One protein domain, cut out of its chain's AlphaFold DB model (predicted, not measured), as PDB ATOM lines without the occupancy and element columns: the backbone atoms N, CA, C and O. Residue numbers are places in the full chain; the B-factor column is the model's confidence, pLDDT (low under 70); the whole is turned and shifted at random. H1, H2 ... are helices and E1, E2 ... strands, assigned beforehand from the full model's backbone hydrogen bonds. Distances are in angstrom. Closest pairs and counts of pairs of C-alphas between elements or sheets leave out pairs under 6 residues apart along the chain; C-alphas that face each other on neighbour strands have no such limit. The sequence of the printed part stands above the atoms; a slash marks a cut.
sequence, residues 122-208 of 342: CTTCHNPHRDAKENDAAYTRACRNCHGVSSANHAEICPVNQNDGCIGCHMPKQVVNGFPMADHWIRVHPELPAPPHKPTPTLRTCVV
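AT A GLANCE: This is residues 122 to 208 of the 342 residues of the protein "PpiC domain-containing protein" of Acidobacteria bacterium (UniProt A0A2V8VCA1). There is little regular structure: a mostly looped, elongated body has H2 along one side, short H3 near its middle and a small hairpin, E1 and E2, at one end. Residues 183 to 208, with no named element, run from the hairpin back to the other end. The printed part has 87 residues, 28 of them in named elements, in the order H1, H2, H3, E1, E2, with an antiparallel sheet E1 - E2, class mixed. It is only just compact, close to loose, with radius of gyration of the C-alphas 14.1 A, and only just elongated, spanning 42 by 27 by 22 A.

IN THESE COORDINATES: H1, residues 122 to 125, begins at C-alpha (-14.053, 45.741, -33.917). H2, residues 137 to 147, is 14.6 A long. H3 is residues 166 to 170. E1, residues 173 to 176, and E2, residues 179 to 182, are strands; E2 ends at C-alpha (-20.539, 55.921, -35.998).

HOW THE PARTS SIT: H1 and H2 touch, closest at the C-alphas of Cys 125 and Tyr 139, 5.4 A. H2 and H3 are close but not clearly touching, closest at the C-alphas of Thr 140 and Cys 166, 6.8 A. In the hairpin E1 and E2, N 174 and O 181 are within hydrogen-bond range at 2.7 A. H2 is apart from both strands. Every O i to N i+4 pair is within hydrogen-bond range in H3, 6 of 7 in H2; H1 is too short for one.

THE WHOLE: The C-alphas farthest apart, those of Ala 152 and Gly 178, are 42.3 A apart. The printed part has no cut. The links H1 to H2 and H2 to H3 are long. Residues 127 to 134 stand free. Residues 128 to 135, 176 to 179 and 199 have pLDDT under 70.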
ATOM      1  N   CYS A 122     -14.395  44.383 -33.463       70.06
ATOM      2  CA  CYS A 122     -14.053  45.741 -33.917       70.06
ATOM      3  C   CYS A 122     -12.966  45.754 -35.010       70.06
ATOM      4  O   CYS A 122     -13.044  46.520 -35.970       70.06
ATOM      5  N   THR A 123     -12.000  44.838 -34.915       74.88
ATOM      6  CA  THR A 123     -10.915  44.675 -35.890       74.88
ATOM      7  C   THR A 123     -11.348  44.014 -37.193       74.88
ATOM      8  O   THR A 123     -10.573  44.002 -38.145       74.88
ATOM      9  N   THR A 124     -12.575  43.488 -37.263       76.44
ATOM     10  CA  THR A 124     -13.114  42.922 -38.504       76.44
ATOM     11  C   THR A 124     -13.322  44.002 -39.564       76.44
ATOM     12  O   THR A 124     -13.163  43.733 -40.753       76.44
ATOM     13  N   CYS A 125     -13.644  45.227 -39.140       76.81
ATOM     14  CA  CYS A 125     -13.921  46.333 -40.051       76.81
ATOM     15  C   CYS A 125     -12.706  47.249 -40.228       76.81
ATOM     16  O   CYS A 125     -12.326  47.537 -41.360       76.81
ATOM     17  N   HIS A 126     -12.069  47.702 -39.141       76.31
ATOM     18  CA  HIS A 126     -10.908  48.593 -39.220       76.31
ATOM     19  C   HIS A 126      -9.913  48.376 -38.079       76.31
ATOM     20  O   HIS A 126     -10.227  47.815 -37.034       76.31
ATOM     21  N   ASN A 127      -8.689  48.869 -38.265       72.00
ATOM     22  CA  ASN A 127      -7.720  48.945 -37.180       72.00
ATOM     23  C   ASN A 127      -8.084  50.133 -36.264       72.00
ATOM     24  O   ASN A 127      -8.111  51.259 -36.759       72.00
ATOM     25  N   PRO A 128      -8.339  49.929 -34.959       65.38
ATOM     26  CA  PRO A 128      -8.694  51.016 -34.043       65.38
ATOM     27  C   PRO A 128      -7.528  51.975 -33.745       65.38
ATOM     28  O   PRO A 128      -7.745  53.066 -33.234       65.38
ATOM     29  N   HIS A 129      -6.289  51.599 -34.079       63.88
ATOM     30  CA  HIS A 129      -5.095  52.445 -33.950       63.88
ATOM     31  C   HIS A 129      -4.784  53.255 -35.216       63.88
ATOM     32  O   HIS A 129      -3.698  53.825 -35.340       63.88
ATOM     33  N   ARG A 130      -5.696  53.270 -36.190       62.66
ATOM     34  CA  ARG A 130      -5.604  54.091 -37.398       62.66
ATOM     35  C   ARG A 130      -6.903  54.859 -37.570       62.66
ATOM     36  O   ARG A 130      -7.960  54.367 -37.184       62.66
ATOM     37  N   ASP A 131      -6.812  56.033 -38.182       67.69
ATOM     38  CA  ASP A 131      -7.999  56.810 -38.517       67.69
ATOM     39  C   ASP A 131      -8.921  55.973 -39.412       67.69
ATOM     40  O   ASP A 131      -8.478  55.358 -40.391       67.69
ATOM     41  N   ALA A 132     -10.202  55.917 -39.044       68.50
ATOM     42  CA  ALA A 132     -11.209  55.263 -39.862       68.50
ATOM     43  C   ALA A 132     -11.340  56.028 -41.185       68.50
ATOM     44  O   ALA A 132     -11.472  57.253 -41.199       68.50
ATOM     45  N   LYS A 133     -11.283  55.305 -42.302       69.94
ATOM     46  CA  LYS A 133     -11.445  55.898 -43.626       69.94
ATOM     47  C   LYS A 133     -12.929  55.998 -43.935       69.94
ATOM     48  O   LYS A 133     -13.634  54.994 -43.887       69.94
ATOM     49  N   GLU A 134     -13.411  57.186 -44.275       68.19
ATOM     50  CA  GLU A 134     -14.781  57.313 -44.771       68.19
ATOM     51  C   GLU A 134     -14.934  56.527 -46.087       68.19
ATOM     52  O   GLU A 134     -14.052  56.559 -46.945       68.19
ATOM     53  N   ASN A 135     -16.050  55.806 -46.233       67.88
ATOM     54  CA  ASN A 135     -16.409  55.034 -47.431       67.88
ATOM     55  C   ASN A 135     -15.388  53.964 -47.868       67.88
ATOM     56  O   ASN A 135     -15.252  53.681 -49.059       67.88
ATOM     57  N   ASP A 136     -14.683  53.335 -46.923       77.94
ATOM     58  CA  ASP A 136     -13.789  52.222 -47.244       77.94
ATOM     59  C   ASP A 136     -14.583  51.008 -47.763       77.94
ATOM     60  O   ASP A 136     -15.421  50.432 -47.062       77.94
ATOM     61  N   ALA A 137     -14.285  50.573 -48.991       84.19
ATOM     62  CA  ALA A 137     -14.882  49.382 -49.592       84.19
ATOM     63  C   ALA A 137     -14.626  48.107 -48.761       84.19
ATOM     64  O   ALA A 137     -15.359  47.121 -48.894       84.19
ATOM     65  N   ALA A 138     -13.605  48.108 -47.895       82.44
ATOM     66  CA  ALA A 138     -13.361  47.047 -46.926       82.44
ATOM     67  C   ALA A 138     -14.533  46.870 -45.949       82.44
ATOM     68  O   ALA A 138     -14.880  45.733 -45.628       82.44
ATOM     69  N   TYR A 139     -15.197  47.954 -45.533       86.38
ATOM     70  CA  TYR A 139     -16.318  47.874 -44.593       86.38
ATOM     71  C   TYR A 139     -17.525  47.187 -45.224       86.38
ATOM     72  O   TYR A 139     -18.077  46.241 -44.667       86.38
ATOM     73  N   THR A 140     -17.886  47.594 -46.442       88.56
ATOM     74  CA  THR A 140     -18.953  46.949 -47.214       88.56
ATOM     75  C   THR A 140     -18.657  45.471 -47.454       88.56
ATOM     76  O   THR A 140     -19.548  44.628 -47.343       88.56
ATOM     77  N   ARG A 141     -17.396  45.129 -47.741       86.38
ATOM     78  CA  ARG A 141     -16.976  43.735 -47.922       86.38
ATOM     79  C   ARG A 141     -17.146  42.921 -46.640       86.38
ATOM     80  O   ARG A 141     -17.656  41.808 -46.714       86.38
ATOM     81  N   ALA A 142     -16.800  43.485 -45.481       84.81
ATOM     82  CA  ALA A 142     -16.990  42.828 -44.189       84.81
ATOM     83  C   ALA A 142     -18.465  42.468 -43.943       84.81
ATOM     84  O   ALA A 142     -18.759  41.331 -43.579       84.81
ATOM     85  N   CYS A 143     -19.400  43.382 -44.229       86.00
ATOM     86  CA  CYS A 143     -20.838  43.103 -44.131       86.00
ATOM     87  C   CYS A 143     -21.276  42.003 -45.115       86.00
ATOM     88  O   CYS A 143     -21.985  41.066 -44.748       86.00
ATOM     89  N   ARG A 144     -20.832  42.089 -46.374       87.69
ATOM     90  CA  ARG A 144     -21.250  41.177 -47.452       87.69
ATOM     91  C   ARG A 144     -20.682  39.766 -47.343       87.69
ATOM     92  O   ARG A 144     -21.218  38.873 -47.993       87.69
ATOM     93  N   ASN A 145     -19.672  39.542 -46.505       83.44
ATOM     94  CA  ASN A 145     -19.196  38.191 -46.197       83.44
ATOM     95  C   ASN A 145     -20.322  37.306 -45.638       83.44
ATOM     96  O   ASN A 145     -20.364  36.113 -45.931       83.44
ATOM     97  N   CYS A 146     -21.257  37.901 -44.889       82.56
ATOM     98  CA  CYS A 146     -22.443  37.210 -44.386       82.56
ATOM     99  C   CYS A 146     -23.731  37.675 -45.071       82.56
ATOM    100  O   CYS A 146     -24.613  36.858 -45.286       82.56
ATOM    101  N   HIS A 147     -23.856  38.949 -45.443       86.50
ATOM    102  CA  HIS A 147     -25.086  39.531 -46.003       86.50
ATOM    103  C   HIS A 147     -25.107  39.573 -47.543       86.50
ATOM    104  O   HIS A 147     -25.729  40.454 -48.134       86.50
ATOM    105  N   GLY A 148     -24.392  38.664 -48.211       86.06
ATOM    106  CA  GLY A 148     -24.299  38.598 -49.670       86.06
ATOM    107  C   GLY A 148     -24.769  37.259 -50.234       86.06
ATOM    108  O   GLY A 148     -24.481  36.208 -49.667       86.06
ATOM    109  N   VAL A 149     -25.415  37.296 -51.405       82.00
ATOM    110  CA  VAL A 149     -25.912  36.103 -52.127       82.00
ATOM    111  C   VAL A 149     -24.813  35.104 -52.507       82.00
ATOM    112  O   VAL A 149     -25.098  33.951 -52.805       82.00
ATOM    113  N   SER A 150     -23.550  35.534 -52.514       78.56
ATOM    114  CA  SER A 150     -22.399  34.689 -52.837       78.56
ATOM    115  C   SER A 150     -22.033  33.697 -51.728       78.56
ATOM    116  O   SER A 150     -21.214  32.814 -51.964       78.56
ATOM    117  N   SER A 151     -22.593  33.838 -50.520       72.56
ATOM    118  CA  SER A 151     -22.374  32.898 -49.418       72.56
ATOM    119  C   SER A 151     -23.483  31.847 -49.381       72.56
ATOM    120  O   SER A 151     -24.660  32.183 -49.307       72.56
ATOM    121  N   ALA A 152     -23.116  30.562 -49.383       75.06
ATOM    122  CA  ALA A 152     -24.077  29.455 -49.321       75.06
ATOM    123  C   ALA A 152     -24.879  29.426 -48.002       75.06
ATOM    124  O   ALA A 152     -25.997  28.920 -47.965       75.06
ATOM    125  N   ASN A 153     -24.318  29.986 -46.926       78.69
ATOM    126  CA  ASN A 153     -24.953  30.113 -45.616       78.69
ATOM    127  C   ASN A 153     -24.999  31.591 -45.200       78.69
ATOM    128  O   ASN A 153     -24.342  32.008 -44.246       78.69
ATOM    129  N   HIS A 154     -25.704  32.401 -45.987       81.56
ATOM    130  CA  HIS A 154     -25.782  33.842 -45.778       81.56
ATOM    131  C   HIS A 154     -26.799  34.228 -44.693       81.56
ATOM    132  O   HIS A 154     -27.827  33.575 -44.498       81.56
ATOM    133  N   ALA A 155     -26.517  35.327 -43.997       83.81
ATOM    134  CA  ALA A 155     -27.475  36.043 -43.167       83.81
ATOM    135  C   ALA A 155     -28.519  36.761 -44.043       83.81
ATOM    136  O   ALA A 155     -28.425  36.777 -45.272       83.81
ATOM    137  N   GLU A 156     -29.534  37.361 -43.421       83.19
ATOM    138  CA  GLU A 156     -30.570  38.102 -44.146       83.19
ATOM    139  C   GLU A 156     -29.967  39.233 -44.989       83.19
ATOM    140  O   GLU A 156     -29.195  40.049 -44.494       83.19
ATOM    141  N   ILE A 157     -30.316  39.286 -46.270       88.88
ATOM    142  CA  ILE A 157     -29.741  40.242 -47.214       88.88
ATOM    143  C   ILE A 157     -30.579  41.519 -47.213       88.88
ATOM    144  O   ILE A 157     -31.810  41.465 -47.223       88.88
ATOM    145  N   CYS A 158     -29.908  42.674 -47.225       88.56
ATOM    146  CA  CYS A 158     -30.566  43.977 -47.181       88.56
ATOM    147  C   CYS A 158     -31.558  44.141 -48.351       88.56
ATOM    148  O   CYS A 158     -31.147  44.115 -49.512       88.56
ATOM    149  N   PRO A 159     -32.854  44.358 -48.079       87.12
ATOM    150  CA  PRO A 159     -33.863  44.488 -49.128       87.12
ATOM    151  C   PRO A 159     -33.875  45.871 -49.794       87.12
ATOM    152  O   PRO A 159     -34.523  46.038 -50.824       87.12
ATOM    153  N   VAL A 160     -33.172  46.855 -49.222       87.94
ATOM    154  CA  VAL A 160     -33.085  48.229 -49.741       87.94
ATOM    155  C   VAL A 160     -31.905  48.380 -50.700       87.94
ATOM    156  O   VAL A 160     -32.073  48.838 -51.826       87.94
ATOM    157  N   ASN A 161     -30.707  47.986 -50.264       88.38
ATOM    158  CA  ASN A 161     -29.496  48.004 -51.078       88.38
ATOM    159  C   ASN A 161     -28.586  46.836 -50.682       88.38
ATOM    160  O   ASN A 161     -28.063  46.781 -49.571       88.38
ATOM    161  N   GLN A 162     -28.404  45.903 -51.612       89.12
ATOM    162  CA  GLN A 162     -27.675  44.650 -51.394       89.12
ATOM    163  C   GLN A 162     -26.153  44.802 -51.540       89.12
ATOM    164  O   GLN A 162     -25.408  43.869 -51.236       89.12
ATOM    165  N   ASN A 163     -25.679  45.942 -52.051       88.12
ATOM    166  CA  ASN A 163     -24.314  46.077 -52.544       88.12
ATOM    167  C   ASN A 163     -23.439  47.010 -51.714       88.12
ATOM    168  O   ASN A 163     -22.265  46.680 -51.540       88.12
ATOM    169  N   ASP A 164     -23.969  48.135 -51.235       89.31
ATOM    170  CA  ASP A 164     -23.216  49.173 -50.524       89.31
ATOM    171  C   ASP A 164     -24.109  50.034 -49.603       89.31
ATOM    172  O   ASP A 164     -25.257  49.695 -49.319       89.31
ATOM    173  N   GLY A 165     -23.542  51.107 -49.035       88.69
ATOM    174  CA  GLY A 165     -24.283  52.076 -48.217       88.69
ATOM    175  C   GLY A 165     -24.731  51.582 -46.835       88.69
ATOM    176  O   GLY A 165     -25.431  52.305 -46.132       88.69
ATOM    177  N   CYS A 166     -24.307  50.385 -46.411       88.81
ATOM    178  CA  CYS A 166     -24.786  49.724 -45.192       88.81
ATOM    179  C   CYS A 166     -24.654  50.603 -43.932       88.81
ATOM    180  O   CYS A 166     -25.589  50.705 -43.144       88.81
ATOM    181  N   ILE A 167     -23.505  51.270 -43.766       88.56
ATOM    182  CA  ILE A 167     -23.163  52.066 -42.572       88.56
ATOM    183  C   ILE A 167     -24.121  53.247 -42.387       88.56
ATOM    184  O   ILE A 167     -24.455  53.578 -41.256       88.56
ATOM    185  N   GLY A 168     -24.612  53.856 -43.473       87.19
ATOM    186  CA  GLY A 168     -25.449  55.057 -43.392       87.19
ATOM    187  C   GLY A 168     -26.728  54.850 -42.577       87.19
ATOM    188  O   GLY A 168     -27.104  55.726 -41.803       87.19
ATOM    189  N   CYS A 169     -27.350  53.673 -42.710       88.25
ATOM    190  CA  CYS A 169     -28.576  53.326 -41.990       88.25
ATOM    191  C   CYS A 169     -28.334  52.385 -40.807       88.25
ATOM    192  O   CYS A 169     -29.052  52.475 -39.820       88.25
ATOM    193  N   HIS A 170     -27.359  51.472 -40.896       87.25
ATOM    194  CA  HIS A 170     -27.126  50.466 -39.852       87.25
ATOM    195  C   HIS A 170     -26.131  50.898 -38.768       87.25
ATOM    196  O   HIS A 170     -26.022  50.223 -37.746       87.25
ATOM    197  N   MET A 171     -25.383  51.977 -39.011       88.56
ATOM    198  CA  MET A 171     -24.383  52.560 -38.109       88.56
ATOM    199  C   MET A 171     -24.388  54.104 -38.208       88.56
ATOM    200  O   MET A 171     -23.347  54.719 -38.478       88.56
ATOM    201  N   PRO A 172     -25.552  54.762 -38.054       88.12
ATOM    202  CA  PRO A 172     -25.681  56.206 -38.234       88.12
ATOM    203  C   PRO A 172     -24.714  56.977 -37.326       88.12
ATOM    204  O   PRO A 172     -24.412  56.543 -36.215       88.12
ATOM    205  N   LYS A 173     -24.235  58.149 -37.772       86.31
ATOM    206  CA  LYS A 173     -23.394  59.019 -36.933       86.31
ATOM    207  C   LYS A 173     -24.199  59.480 -35.707       86.31
ATOM    208  O   LYS A 173     -25.269  60.063 -35.846       86.31
ATOM    209  N   GLN A 174     -23.659  59.236 -34.522       79.06
ATOM    210  CA  GLN A 174     -24.178  59.641 -33.220       79.06
ATOM    211  C   GLN A 174     -23.199  60.604 -32.551       79.06
ATOM    212  O   GLN A 174     -21.995  60.568 -32.808       79.06
ATOM    213  N   VAL A 175     -23.704  61.446 -31.650       73.38
ATOM    214  CA  VAL A 175     -22.858  62.260 -30.771       73.38
ATOM    215  C   VAL A 175     -22.800  61.589 -29.408       73.38
ATOM    216  O   VAL A 175     -23.750  61.654 -28.631       73.38
ATOM    217  N   VAL A 176     -21.672  60.958 -29.101       59.34
ATOM    218  CA  VAL A 176     -21.440  60.316 -27.804       59.34
ATOM    219  C   VAL A 176     -20.477  61.185 -27.015       59.34
ATOM    220  O   VAL A 176     -19.342  61.410 -27.428       59.34
ATOM    221  N   ASN A 177     -20.939  61.719 -25.882       59.69
ATOM    222  CA  ASN A 177     -20.160  62.619 -25.022       59.69
ATOM    223  C   ASN A 177     -19.558  63.832 -25.764       59.69
ATOM    224  O   ASN A 177     -18.461  64.277 -25.440       59.69
ATOM    225  N   GLY A 178     -20.274  64.366 -26.760       64.88
ATOM    226  CA  GLY A 178     -19.832  65.516 -27.558       64.88
ATOM    227  C   GLY A 178     -18.940  65.167 -28.753       64.88
ATOM    228  O   GLY A 178     -18.591  66.063 -29.516       64.88
ATOM    229  N   PHE A 179     -18.613  63.889 -28.959       57.75
ATOM    230  CA  PHE A 179     -17.810  63.438 -30.092       57.75
ATOM    231  C   PHE A 179     -18.688  62.765 -31.151       57.75
ATOM    232  O   PHE A 179     -19.456  61.858 -30.811       57.75
ATOM    233  N   PRO A 180     -18.582  63.169 -32.428       71.62
ATOM    234  CA  PRO A 180     -19.250  62.466 -33.508       71.62
ATOM    235  C   PRO A 180     -18.571  61.111 -33.727       71.62
ATOM    236  O   PRO A 180     -17.364  61.037 -33.954       71.62
ATOM    237  N   MET A 181     -19.345  60.034 -33.679       71.31
ATOM    238  CA  MET A 181     -18.882  58.676 -33.958       71.31
ATOM    239  C   MET A 181     -19.956  57.878 -34.686       71.31
ATOM    240  O   MET A 181     -21.138  58.164 -34.542       71.31
ATOM    241  N   ALA A 182     -19.568  56.878 -35.474       82.12
ATOM    242  CA  ALA A 182     -20.539  55.921 -35.998       82.12
ATOM    243  C   ALA A 182     -21.155  55.117 -34.841       82.12
ATOM    244  O   ALA A 182     -20.450  54.767 -33.887       82.12
ATOM    245  N   ASP A 183     -22.448  54.806 -34.925       82.00
ATOM    246  CA  ASP A 183     -23.068  53.847 -34.015       82.00
ATOM    247  C   ASP A 183     -22.469  52.458 -34.273       82.00
ATOM    248  O   ASP A 183     -22.657  51.871 -35.335       82.00
ATOM    249  N   HIS A 184     -21.708  51.935 -33.313       79.88
ATOM    250  CA  HIS A 184     -21.110  50.602 -33.422       79.88
ATOM    251  C   HIS A 184     -22.062  49.486 -32.986       79.88
ATOM    252  O   HIS A 184     -21.717  48.307 -33.083       79.88
ATOM    253  N   TRP A 185     -23.275  49.825 -32.543       75.75
ATOM    254  CA  TRP A 185     -24.337  48.855 -32.338       75.75
ATOM    255  C   TRP A 185     -25.091  48.622 -33.655       75.75
ATOM    256  O   TRP A 185     -26.168  49.161 -33.897       75.75
ATOM    257  N   ILE A 186     -24.494  47.792 -34.513       79.44
ATOM    258  CA  ILE A 186     -24.989  47.492 -35.864       79.44
ATOM    259  C   ILE A 186     -26.387  46.860 -35.794       79.44
ATOM    260  O   ILE A 186     -26.541  45.746 -35.287       79.44
ATOM    261  N   ARG A 187     -27.411  47.550 -36.311       78.62
ATOM    262  CA  ARG A 187     -28.810  47.077 -36.306       78.62
ATOM    263  C   ARG A 187     -29.647  47.738 -37.396       78.62
ATOM    264  O   ARG A 187     -29.181  48.635 -38.082       78.62
ATOM    265  N   VAL A 188     -30.883  47.284 -37.588       78.69
ATOM    266  CA  VAL A 188     -31.890  48.077 -38.316       78.69
ATOM    267  C   VAL A 188     -32.399  49.146 -37.357       78.69
ATOM    268  O   VAL A 188     -32.750  48.810 -36.229       78.69
ATOM    269  N   HIS A 189     -32.428  50.398 -37.799       79.06
ATOM    270  CA  HIS A 189     -32.949  51.536 -37.046       79.06
ATOM    271  C   HIS A 189     -34.359  51.883 -37.547       79.06
ATOM    272  O   HIS A 189     -34.471  52.521 -38.598       79.06
ATOM    273  N   PRO A 190     -35.439  51.450 -36.865       71.50
ATOM    274  CA  PRO A 190     -36.811  51.724 -37.299       71.50
ATOM    275  C   PRO A 190     -37.157  53.217 -37.295       71.50
ATOM    276  O   PRO A 190     -38.076  53.642 -37.988       71.50
ATOM    277  N   GLU A 191     -36.432  54.006 -36.503       73.88
ATOM    278  CA  GLU A 191     -36.572  55.454 -36.408       73.88
ATOM    279  C   GLU A 191     -36.007  56.201 -37.625       73.88
ATOM    280  O   GLU A 191     -36.343  57.367 -37.837       73.88
ATOM    281  N   LEU A 192     -35.147  55.555 -38.422       78.69
ATOM    282  CA  LEU A 192     -34.587  56.162 -39.622       78.69
ATOM    283  C   LEU A 192     -35.510  55.933 -40.828       78.69
ATOM    284  O   LEU A 192     -36.038  54.833 -41.008       78.69
ATOM    285  N   PRO A 193     -35.680  56.937 -41.707       75.69
ATOM    286  CA  PRO A 193     -36.441  56.760 -42.931       75.69
ATOM    287  C   PRO A 193     -35.746  55.738 -43.839       75.69
ATOM    288  O   PRO A 193     -34.595  55.917 -44.235       75.69
ATOM    289  N   ALA A 194     -36.469  54.678 -44.196       71.69
ATOM    290  CA  ALA A 194     -36.028  53.676 -45.156       71.69
ATOM    291  C   ALA A 194     -37.002  53.626 -46.345       71.69
ATOM    292  O   ALA A 194     -38.217  53.717 -46.141       71.69
ATOM    293  N   PRO A 195     -36.508  53.453 -47.585       76.62
ATOM    294  CA  PRO A 195     -37.375  53.209 -48.728       76.62
ATOM    295  C   PRO A 195     -38.280  51.990 -48.485       76.62
ATOM    296  O   PRO A 195     -37.816  50.980 -47.934       76.62
ATOM    297  N   PRO A 196     -39.559  52.048 -48.904       74.62
ATOM    298  CA  PRO A 196     -40.437  50.894 -48.824       74.62
ATOM    299  C   PRO A 196     -39.846  49.756 -49.654       74.62
ATOM    300  O   PRO A 196     -39.458  49.938 -50.807       74.62
ATOM    301  N   HIS A 197     -39.794  48.567 -49.068       76.19
ATOM    302  CA  HIS A 197     -39.280  47.370 -49.717       76.19
ATOM    303  C   HIS A 197     -40.234  46.206 -49.470       76.19
ATOM    304  O   HIS A 197     -40.872  46.109 -48.421       76.19
ATOM    305  N   LYS A 198     -40.349  45.315 -50.456       73.62
ATOM    306  CA  LYS A 198     -41.168  44.110 -50.320       73.62
ATOM    307  C   LYS A 198     -40.327  42.976 -49.732       73.62
ATOM    308  O   LYS A 198     -39.173  42.820 -50.135       73.62
ATOM    309  N   PRO A 199     -40.883  42.164 -48.819       69.88
ATOM    310  CA  PRO A 199     -40.224  40.947 -48.375       69.88
ATOM    311  C   PRO A 199     -40.013  40.004 -49.561       69.88
ATOM    312  O   PRO A 199     -40.974  39.593 -50.211       69.88
ATOM    313  N   THR A 200     -38.762  39.632 -49.819       81.88
ATOM    314  CA  THR A 200     -38.417  38.679 -50.879       81.88
ATOM    315  C   THR A 200     -37.878  37.396 -50.243       81.88
ATOM    316  O   THR A 200     -36.918  37.467 -49.468       81.88
ATOM    317  N   PRO A 201     -38.453  36.213 -50.540       81.19
ATOM    318  CA  PRO A 201     -38.014  34.947 -49.948       81.19
ATOM    319  C   PRO A 201     -36.526  34.646 -50.157       81.19
ATOM    320  O   PRO A 201     -35.876  34.164 -49.237       81.19
ATOM    321  N   THR A 202     -35.971  35.003 -51.319       83.00
ATOM    322  CA  THR A 202     -34.554  34.789 -51.663       83.00
ATOM    323  C   THR A 202     -33.575  35.633 -50.845       83.00
ATOM    324  O   THR A 202     -32.382  35.366 -50.874       83.00
ATOM    325  N   LEU A 203     -34.057  36.637 -50.104       86.88
ATOM    326  CA  LEU A 203     -33.231  37.466 -49.223       86.88
ATOM    327  C   LEU A 203     -33.263  36.988 -47.763       86.88
ATOM    328  O   LEU A 203     -32.625  37.602 -46.910       86.88
ATOM    329  N   ARG A 204     -34.012  35.919 -47.446       84.31
ATOM    330  CA  ARG A 204     -34.072  35.365 -46.082       84.31
ATOM    331  C   ARG A 204     -32.717  34.798 -45.663       84.31
ATOM    332  O   ARG A 204     -31.964  34.298 -46.483       84.31
ATOM    333  N   THR A 205     -32.440  34.852 -44.362       84.88
ATOM    334  CA  THR A 205     -31.272  34.178 -43.787       84.88
ATOM    335  C   THR A 205     -31.332  32.669 -44.038       84.88
ATOM    336  O   THR A 205     -32.367  32.038 -43.827       84.88
ATOM    337  N   CYS A 206     -30.206  32.096 -44.445       81.00
ATOM    338  CA  CYS A 206     -29.958  30.654 -44.458       81.00
ATOM    339  C   CYS A 206     -29.271  30.194 -43.163       81.00
ATOM    340  O   CYS A 206     -29.303  29.004 -42.838       81.00
ATOM    341  N   VAL A 207     -28.705  31.137 -42.398       80.81
ATOM    342  CA  VAL A 207     -28.106  30.864 -41.089       80.81
ATOM    343  C   VAL A 207     -29.185  30.383 -40.132       80.81
ATOM    344  O   VAL A 207     -30.160  31.086 -39.859       80.81
ATOM    345  N   VAL A 208     -28.973  29.177 -39.616       78.88
ATOM    346  CA  VAL A 208     -29.822  28.563 -38.600       78.88
ATOM    347  C   VAL A 208     -29.471  29.167 -37.242       78.88
ATOM    348  O   VAL A 208     -28.302  29.105 -36.849       78.88
TER     349      VAL A 208